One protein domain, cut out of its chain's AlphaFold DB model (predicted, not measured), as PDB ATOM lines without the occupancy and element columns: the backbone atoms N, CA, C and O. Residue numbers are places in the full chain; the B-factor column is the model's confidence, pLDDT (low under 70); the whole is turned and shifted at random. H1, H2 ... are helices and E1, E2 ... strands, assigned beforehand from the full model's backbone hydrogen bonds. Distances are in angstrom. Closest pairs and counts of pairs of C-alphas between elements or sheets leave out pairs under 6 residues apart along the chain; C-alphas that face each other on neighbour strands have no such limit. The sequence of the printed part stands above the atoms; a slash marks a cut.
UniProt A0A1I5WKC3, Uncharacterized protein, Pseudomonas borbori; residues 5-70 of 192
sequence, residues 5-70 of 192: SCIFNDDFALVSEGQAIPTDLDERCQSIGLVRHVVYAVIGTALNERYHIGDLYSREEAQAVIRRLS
ATOM      1  N   SER A   5     -51.178 242.603  -9.401       89.12
ATOM      2  CA  SER A   5     -50.383 241.830 -10.360       89.12
ATOM      3  C   SER A   5     -49.004 241.551  -9.780       89.12
ATOM      4  O   SER A   5     -48.400 242.431  -9.164       89.12
ATOM      5  N   CYS A   6     -48.517 240.333  -9.986       91.19
ATOM      6  CA  CYS A   6     -47.184 239.933  -9.573       91.19
ATOM      7  C   CYS A   6     -46.475 239.115 -10.644       91.19
ATOM      8  O   CYS A   6     -47.106 238.493 -11.501       91.19
ATOM      9  N   ILE A   7     -45.153 239.089 -10.534       91.94
ATOM     10  CA  ILE A   7     -44.300 238.077 -11.152       91.94
ATOM     11  C   ILE A   7     -43.737 237.189 -10.043       91.94
ATOM     12  O   ILE A   7     -43.498 237.677  -8.937       91.94
ATOM     13  N   PHE A   8     -43.574 235.893 -10.284       92.69
ATOM     14  CA  PHE A   8     -43.153 234.958  -9.242       92.69
ATOM     15  C   PHE A   8     -42.378 233.752  -9.783       92.69
ATOM     16  O   PHE A   8     -42.355 233.474 -10.988       92.69
ATOM     17  N   ASN A   9     -41.749 233.042  -8.853       92.44
ATOM     18  CA  ASN A   9     -41.161 231.717  -9.015       92.44
ATOM     19  C   ASN A   9     -41.529 230.848  -7.796       92.44
ATOM     20  O   ASN A   9     -42.410 231.214  -7.016       92.44
ATOM     21  N   ASP A  10     -40.864 229.706  -7.639       90.44
ATOM     22  CA  ASP A  10     -41.136 228.765  -6.548       90.44
ATOM     23  C   ASP A  10     -40.758 229.309  -5.154       90.44
ATOM     24  O   ASP A  10     -41.251 228.804  -4.146       90.44
ATOM     25  N   ASP A  11     -39.929 230.356  -5.083       89.94
ATOM     26  CA  ASP A  11     -39.380 230.890  -3.834       89.94
ATOM     27  C   ASP A  11     -40.053 232.197  -3.381       89.94
ATOM     28  O   ASP A  11     -40.220 232.434  -2.182       89.94
ATOM     29  N   PHE A  12     -40.405 233.089  -4.312       89.81
ATOM     30  CA  PHE A  12     -40.969 234.400  -3.988       89.81
ATOM     31  C   PHE A  12     -41.874 234.962  -5.090       89.81
ATOM     32  O   PHE A  12     -41.801 234.587  -6.260       89.81
ATOM     33  N   ALA A  13     -42.703 235.933  -4.701       91.12
ATOM     34  CA  ALA A  13     -43.519 236.741  -5.599       91.12
ATOM     35  C   ALA A  13     -43.214 238.230  -5.401       91.12
ATOM     36  O   ALA A  13     -43.110 238.709  -4.272       91.12
ATOM     37  N   LEU A  14     -43.098 238.967  -6.502       90.12
ATOM     38  CA  LEU A  14     -42.870 240.406  -6.526       90.12
ATOM     39  C   LEU A  14     -44.152 241.123  -6.921       90.12
ATOM     40  O   LEU A  14     -44.677 240.918  -8.016       90.12
ATOM     41  N   VAL A  15     -44.629 241.998  -6.042       89.88
ATOM     42  CA  VAL A  15     -45.736 242.910  -6.325       89.88
ATOM     43  C   VAL A  15     -45.134 244.277  -6.614       89.88
ATOM     44  O   VAL A  15     -44.592 244.913  -5.716       89.88
ATOM     45  N   SER A  16     -45.177 244.715  -7.872       83.00
ATOM     46  CA  SER A  16     -44.523 245.968  -8.268       83.00
ATOM     47  C   SER A  16     -45.315 247.212  -7.888       83.00
ATOM     48  O   SER A  16     -44.744 248.293  -7.807       83.00
ATOM     49  N   GLU A  17     -46.635 247.085  -7.718       83.75
ATOM     50  CA  GLU A  17     -47.557 248.209  -7.489       83.75
ATOM     51  C   GLU A  17     -47.357 249.377  -8.483       83.75
ATOM     52  O   GLU A  17     -47.600 250.539  -8.166       83.75
ATOM     53  N   GLY A  18     -46.910 249.073  -9.711       78.56
ATOM     54  CA  GLY A  18     -46.634 250.063 -10.762       78.56
ATOM     55  C   GLY A  18     -45.213 250.642 -10.768       78.56
ATOM     56  O   GLY A  18     -44.916 251.494 -11.603       78.56
ATOM     57  N   GLN A  19     -44.328 250.186  -9.881       84.38
ATOM     58  CA  GLN A  19     -42.905 250.530  -9.894       84.38
ATOM     59  C   GLN A  19     -42.143 249.712 -10.948       84.38
ATOM     60  O   GLN A  19     -42.533 248.595 -11.297       84.38
ATOM     61  N   ALA A  20     -41.040 250.266 -11.458       84.44
ATOM     62  CA  ALA A  20     -40.152 249.543 -12.362       84.44
ATOM     63  C   ALA A  20     -39.438 248.416 -11.601       84.44
ATOM     64  O   ALA A  20     -38.821 248.664 -10.564       84.44
ATOM     65  N   ILE A  21     -39.524 247.192 -12.119       83.94
ATOM     66  CA  ILE A  21     -38.850 246.029 -11.540       83.94
ATOM     67  C   ILE A  21     -37.412 245.996 -12.082       83.94
ATOM     68  O   ILE A  21     -37.235 246.077 -13.299       83.94
ATOM     69  N   PRO A  22     -36.385 245.902 -11.220       88.00
ATOM     70  CA  PRO A  22     -35.008 245.693 -11.652       88.00
ATOM     71  C   PRO A  22     -34.876 244.453 -12.544       88.00
ATOM     72  O   PRO A  22     -35.458 243.410 -12.243       88.00
ATOM     73  N   THR A  23     -34.111 244.552 -13.632       87.12
ATOM     74  CA  THR A  23     -33.997 243.482 -14.637       87.12
ATOM     75  C   THR A  23     -33.507 242.160 -14.036       87.12
ATOM     76  O   THR A  23     -33.986 241.097 -14.407       87.12
ATOM     77  N   ASP A  24     -32.616 242.220 -13.046       89.06
ATOM     78  CA  ASP A  24     -32.095 241.056 -12.320       89.06
ATOM     79  C   ASP A  24     -33.166 240.312 -11.505       89.06
ATOM     80  O   ASP A  24     -33.059 239.105 -11.287       89.06
ATOM     81  N   LEU A  25     -34.203 241.014 -11.048       86.56
ATOM     82  CA  LEU A  25     -35.342 240.421 -10.352       86.56
ATOM     83  C   LEU A  25     -36.408 239.914 -11.327       86.56
ATOM     84  O   LEU A  25     -37.016 238.878 -11.064       86.56
ATOM     85  N   ASP A  26     -36.602 240.614 -12.446       85.19
ATOM     86  CA  ASP A  26     -37.532 240.224 -13.512       85.19
ATOM     87  C   ASP A  26     -37.105 238.901 -14.167       85.19
ATOM     88  O   ASP A  26     -37.887 237.959 -14.247       85.19
ATOM     89  N   GLU A  27     -35.817 238.760 -14.499       89.94
ATOM     90  CA  GLU A  27     -35.250 237.545 -15.103       89.94
ATOM     91  C   GLU A  27     -35.354 236.298 -14.203       89.94
ATOM     92  O   GLU A  27     -35.313 235.163 -14.686       89.94
ATOM     93  N   ARG A  28     -35.505 236.483 -12.885       91.25
ATOM     94  CA  ARG A  28     -35.646 235.387 -11.910       91.25
ATOM     95  C   ARG A  28     -37.080 234.882 -11.768       91.25
ATOM     96  O   ARG A  28     -37.282 233.832 -11.155       91.25
ATOM     97  N   CYS A  29     -38.063 235.602 -12.296       89.81
ATOM     98  CA  CYS A  29     -39.477 235.265 -12.193       89.81
ATOM     99  C   CYS A  29     -40.013 234.847 -13.563       89.81
ATOM    100  O   CYS A  29     -40.079 235.636 -14.495       89.81
ATOM    101  N   GLN A  30     -40.425 233.587 -13.688       89.25
ATOM    102  CA  GLN A  30     -40.843 233.013 -14.974       89.25
ATOM    103  C   GLN A  30     -42.361 233.052 -15.178       89.25
ATOM    104  O   GLN A  30     -42.851 232.788 -16.275       89.25
ATOM    105  N   SER A  31     -43.112 233.344 -14.115       92.12
ATOM    106  CA  SER A  31     -44.571 233.277 -14.100       92.12
ATOM    107  C   SER A  31     -45.190 234.612 -13.709       92.12
ATOM    108  O   SER A  31     -44.636 235.357 -12.904       92.12
ATOM    109  N   ILE A  32     -46.373 234.890 -14.259       90.62
ATOM    110  CA  ILE A  32     -47.183 236.078 -13.962       90.62
ATOM    111  C   ILE A  32     -48.454 235.621 -13.245       90.62
ATOM    112  O   ILE A  32     -49.063 234.620 -13.629       90.62
ATOM    113  N   GLY A  33     -48.871 236.347 -12.211       90.12
ATOM    114  CA  GLY A  33     -50.022 235.982 -11.393       90.12
ATOM    115  C   GLY A  33     -50.712 237.166 -10.722       90.12
ATOM    116  O   GLY A  33     -50.433 238.334 -11.000       90.12
ATOM    117  N   LEU A  34     -51.652 236.839  -9.832       90.50
ATOM    118  CA  LEU A  34     -52.380 237.799  -9.005       90.50
ATOM    119  C   LEU A  34     -52.235 237.425  -7.530       90.50
ATOM    120  O   LEU A  34     -52.616 236.324  -7.125       90.50
ATOM    121  N   VAL A  35     -51.769 238.366  -6.714       88.81
ATOM    122  CA  VAL A  35     -51.750 238.226  -5.257       88.81
ATOM    123  C   VAL A  35     -53.127 238.565  -4.697       88.81
ATOM    124  O   VAL A  35     -53.669 239.647  -4.937       88.81
ATOM    125  N   ARG A  36     -53.691 237.614  -3.945       85.75
ATOM    126  CA  ARG A  36     -54.962 237.765  -3.216       85.75
ATOM    127  C   ARG A  36     -54.757 238.176  -1.764       85.75
ATOM    128  O   ARG A  36     -55.486 239.034  -1.276       85.75
ATOM    129  N   HIS A  37     -53.787 237.556  -1.097       83.56
ATOM    130  CA  HIS A  37     -53.468 237.781   0.308       83.56
ATOM    131  C   HIS A  37     -51.966 237.631   0.532       83.56
ATOM    132  O   HIS A  37     -51.338 236.758  -0.063       83.56
ATOM    133  N   VAL A  38     -51.423 238.468   1.413       86.88
ATOM    134  CA  VAL A  38     -50.082 238.317   1.980       86.88
ATOM    135  C   VAL A  38     -50.270 238.033   3.460       86.88
ATOM    136  O   VAL A  38     -50.997 238.758   4.141       86.88
ATOM    137  N   VAL A  39     -49.657 236.954   3.935       93.44
ATOM    138  CA  VAL A  39     -49.769 236.494   5.319       93.44
ATOM    139  C   VAL A  39     -48.390 236.173   5.881       93.44
ATOM    140  O   VAL A  39     -47.455 235.855   5.150       93.44
ATOM    141  N   TYR A  40     -48.287 236.233   7.200       94.75
ATOM    142  CA  TYR A  40     -47.178 235.723   7.984       94.75
ATOM    143  C   TYR A  40     -47.552 234.331   8.492       94.75
ATOM    144  O   TYR A  40     -48.328 234.204   9.441       94.75
ATOM    145  N   ALA A  41     -47.003 233.296   7.856       94.50
ATOM    146  CA  ALA A  41     -47.180 231.916   8.292       94.50
ATOM    147  C   ALA A  41     -46.273 231.611   9.493       94.50
ATOM    148  O   ALA A  41     -45.058 231.822   9.447       94.50
ATOM    149  N   VAL A  42     -46.857 231.090  10.570       94.69
ATOM    150  CA  VAL A  42     -46.123 230.580  11.732       94.69
ATOM    151  C   VAL A  42     -45.938 229.077  11.558       94.69
ATOM    152  O   VAL A  42     -46.911 228.327  11.482       94.69
ATOM    153  N   ILE A  43     -44.680 228.636  11.502       93.50
ATOM    154  CA  ILE A  43     -44.307 227.227  11.342       93.50
ATOM    155  C   ILE A  43     -43.654 226.732  12.631       93.50
ATOM    156  O   ILE A  43     -42.634 227.265  13.067       93.50
ATOM    157  N   GLY A  44     -44.249 225.710  13.240       89.19
ATOM    158  CA  GLY A  44     -43.680 224.989  14.373       89.19
ATOM    159  C   GLY A  44     -42.746 223.884  13.907       89.19
ATOM    160  O   GLY A  44     -42.956 223.299  12.848       89.19
ATOM    161  N   THR A  45     -41.733 223.574  14.713       84.88
ATOM    162  CA  THR A  45     -40.892 222.389  14.505       84.88
ATOM    163  C   THR A  45     -40.982 221.497  15.735       84.88
ATOM    164  O   THR A  45     -40.724 221.960  16.845       84.88
ATOM    165  N   ALA A  46     -41.349 220.233  15.547       75.50
ATOM    166  CA  ALA A  46     -41.341 219.222  16.601       75.50
ATOM    167  C   ALA A  46     -40.891 217.885  16.006       75.50
ATOM    168  O   ALA A  46     -41.276 217.557  14.892       75.50
ATOM    169  N   LEU A  47     -40.052 217.131  16.726       73.81
ATOM    170  CA  LEU A  47     -39.539 215.822  16.277       73.81
ATOM    171  C   LEU A  47     -38.918 215.841  14.860       73.81
ATOM    172  O   LEU A  47     -39.093 214.906  14.090       73.81
ATOM    173  N   ASN A  48     -38.188 216.911  14.515       77.38
ATOM    174  CA  ASN A  48     -37.629 217.182  13.176       77.38
ATOM    175  C   ASN A  48     -38.658 217.348  12.041       77.38
ATOM    176  O   ASN A  48     -38.272 217.476  10.879       77.38
ATOM    177  N   GLU A  49     -39.945 217.429  12.360       83.44
ATOM    178  CA  GLU A  49     -41.014 217.711  11.411       83.44
ATOM    179  C   GLU A  49     -41.475 219.167  11.526       83.44
ATOM    180  O   GLU A  49     -41.426 219.781  12.596       83.44
ATOM    181  N   ARG A  50     -41.908 219.738  10.395       90.81
ATOM    182  CA  ARG A  50     -42.445 221.101  10.313       90.81
ATOM    183  C   ARG A  50     -43.961 221.052  10.221       90.81
ATOM    184  O   ARG A  50     -44.501 220.377   9.350       90.81
ATOM    185  N   TYR A  51     -44.630 221.837  11.054       89.44
ATOM    186  CA  TYR A  51     -46.086 221.921  11.103       89.44
ATOM    187  C   TYR A  51     -46.538 223.364  10.923       89.44
ATOM    188  O   TYR A  51     -46.001 224.281  11.548       89.44
ATOM    189  N   HIS A  52     -47.544 223.573  10.079       93.75
ATOM    190  CA  HIS A  52     -48.206 224.870   9.978       93.75
ATOM    191  C   HIS A  52     -49.067 225.101  11.222       93.75
ATOM    192  O   HIS A  52     -49.886 224.255  11.575       93.75
ATOM    193  N   ILE A  53     -48.844 226.223  11.905       93.00
ATOM    194  CA  ILE A  53     -49.583 226.599  13.117       93.00
ATOM    195  C   ILE A  53     -50.698 227.591  12.775       93.00
ATOM    196  O   ILE A  53     -51.783 227.521  13.350       93.00
ATOM    197  N   GLY A  54     -50.441 228.520  11.854       94.31
ATOM    198  CA  GLY A  54     -51.447 229.477  11.409       94.31
ATOM    199  C   GLY A  54     -50.887 230.617  10.569       94.31
ATOM    200  O   GLY A  54     -49.679 230.859  10.549       94.31
ATOM    201  N   ASP A  55     -51.799 231.329   9.911       96.00
ATOM    202  CA  ASP A  55     -51.519 232.488   9.063       96.00
ATOM    203  C   ASP A  55     -52.044 233.766   9.716       96.00
ATOM    204  O   ASP A  55     -53.197 233.836  10.146       96.00
ATOM    205  N   LEU A  56     -51.180 234.774   9.817       96.12
ATOM    206  CA  LEU A  56     -51.458 236.046  10.481       96.12
ATOM    207  C   LEU A  56     -51.292 237.196   9.484       96.12
ATOM    208  O   LEU A  56     -50.547 237.086   8.514       96.12
ATOM    209  N   TYR A  57     -51.956 238.324   9.719       92.50
ATOM    210  CA  TYR A  57     -51.955 239.440   8.765       92.50
ATOM    211  C   TYR A  57     -50.909 240.514   9.081       92.50
ATOM    212  O   TYR A  57     -50.692 241.422   8.279       92.50
ATOM    213  N   SER A  58     -50.220 240.397  10.216       93.31
ATOM    214  CA  SER A  58     -49.118 241.276  10.598       93.31
ATOM    215  C   SER A  58     -47.956 240.502  11.212       93.31
ATOM    216  O   SER A  58     -48.122 239.434  11.816       93.31
ATOM    217  N   ARG A  59     -46.755 241.074  11.085       94.12
ATOM    218  CA  ARG A  59     -45.546 240.528  11.703       94.12
ATOM    219  C   ARG A  59     -45.676 240.531  13.222       94.12
ATOM    220  O   ARG A  59     -45.231 239.597  13.879       94.12
ATOM    221  N   GLU A  60     -46.287 241.571  13.777       95.69
ATOM    222  CA  GLU A  60     -46.459 241.782  15.211       95.69
ATOM    223  C   GLU A  60     -47.349 240.699  15.831       95.69
ATOM    224  O   GLU A  60     -47.003 240.152  16.883       95.69
ATOM    225  N   GLU A  61     -48.457 240.347  15.168       94.19
ATOM    226  CA  GLU A  61     -49.342 239.254  15.586       94.19
ATOM    227  C   GLU A  61     -48.648 237.897  15.475       94.19
ATOM    228  O   GLU A  61     -48.676 237.126  16.437       94.19
ATOM    229  N   ALA A  62     -47.963 237.624  14.359       95.12
ATOM    230  CA  ALA A  62     -47.189 236.394  14.187       95.12
ATOM    231  C   ALA A  62     -46.125 236.246  15.285       95.12
ATOM    232  O   ALA A  62     -46.016 235.202  15.927       95.12
ATOM    233  N   GLN A  63     -45.392 237.320  15.585       91.94
ATOM    234  CA  GLN A  63     -44.422 237.337  16.675       91.94
ATOM    235  C   GLN A  63     -45.073 237.203  18.057       91.94
ATOM    236  O   GLN A  63     -44.466 236.631  18.957       91.94
ATOM    237  N   ALA A  64     -46.283 237.726  18.267       88.94
ATOM    238  CA  ALA A  64     -47.008 237.541  19.521       88.94
ATOM    239  C   ALA A  64     -47.448 236.084  19.714       88.94
ATOM    240  O   ALA A  64     -47.344 235.575  20.830       88.94
ATOM    241  N   VAL A  65     -47.886 235.411  18.645       88.94
ATOM    242  CA  VAL A  65     -48.166 233.968  18.645       88.94
ATOM    243  C   VAL A  65     -46.890 233.191  18.945       88.94
ATOM    244  O   VAL A  65     -46.890 232.407  19.888       88.94
ATOM    245  N   ILE A  66     -45.790 233.482  18.239       88.75
ATOM    246  CA  ILE A  66     -44.481 232.873  18.513       88.75
ATOM    247  C   ILE A  66     -44.120 233.069  19.981       88.75
ATOM    248  O   ILE A  66     -43.944 232.088  20.668       88.75
ATOM    249  N   ARG A  67     -44.129 234.286  20.535       82.62
ATOM    250  CA  ARG A  67     -43.790 234.513  21.956       82.62
ATOM    251  C   ARG A  67     -44.694 233.788  22.959       82.62
ATOM    252  O   ARG A  67     -44.266 233.553  24.083       82.62
ATOM    253  N   ARG A  68     -45.955 233.514  22.612       76.75
ATOM    254  CA  ARG A  68     -46.887 232.766  23.476       76.75
ATOM    255  C   ARG A  68     -46.635 231.263  23.423       76.75
ATOM    256  O   ARG A  68     -46.846 230.594  24.427       76.75
ATOM    257  N   LEU A  69     -46.217 230.759  22.265       79.25
ATOM    258  CA  LEU A  69     -45.909 229.347  22.034       79.25
ATOM    259  C   LEU A  69     -44.449 229.005  22.365       79.25
ATOM    260  O   LEU A  69     -44.146 227.880  22.751       79.25
ATOM    261  N   SER A  70     -43.551 229.976  22.229       73.31
ATOM    262  CA  SER A  70     -42.148 229.908  22.607       73.31
ATOM    263  C   SER A  70     -42.057 229.973  24.121       73.31
ATOM    264  O   SER A  70     -42.450 230.950  24.760       73.31
TER     265      SER A  70
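What this domain is: This is residues 5 to 70 of the 192 residues of an uncharacterized protein of Pseudomonas borbori (UniProt A0A1I5WKC3). Two small lobes lie at opposite ends of an elongated model, joined by an outstretched link, residues 36 to 39. The first lobe is a little sheet of three strands, E2 - E1 - E3, with the short helix H1 beside it; the second is a long hairpin, E4 and E5, with helix H2 folding back over it. The printed part has 66 residues, with five named strands and two named helices in the order E1 E2 H1 E3 E4 E5 H2, and both sheets are antiparallel. The class is mixed, helices and strands; the whole is loose, with a radius of gyration of the C-alphas of 15.5 A and spans of 40 by 25 by 19 A.

Where its parts are: E1, residues 5 to 8, begins at C-alpha 5 (-50.383, 241.830, -10.360). E2 is residues 13 to 15, H1 residues 23 to 26, and E3 residues 31 to 35, 12.4 A long. E4, residues 40 to 46, measures 19.5 A, and E5, residues 49 to 56, 21.1 A. H2, residues 59 to 69, is 15.2 A long and ends at C-alpha 69 (-45.909, 229.347, 22.034).

How they stand to each other: E1 and E2 form a hairpin, with N 14 and O 7 2.8 A apart. E1 and E3 are antiparallel, with N 6 and O 33 at 2.9 A. E2, H1 and E3 make a split strand-helix-strand unit, two strands running the same way with E1 between them; its crossover is right-handed. H1 only grazes the sheet, with residues 25 to 26. E3 and E4 are apart. E4 and E5 form a hairpin at 154 degrees, with N 40 and O 56 at 2.7 A. The closest C-alphas of E5 and H2, Leu 56 and Ala 62, are 5.7 A apart; those of E4 and H2, Tyr 40 and Ala 62, 6.2 A. In H2 every O i to N i+4 pair is within hydrogen-bond range; H1 is too short for one.

The domain as a whole: The C-alphas farthest apart, Ala 20 and Leu 47, are 44.2 A apart. The printed part has no cut and no long link. Mean pLDDT of the printed part is 88.6, and no printed residue is under 70.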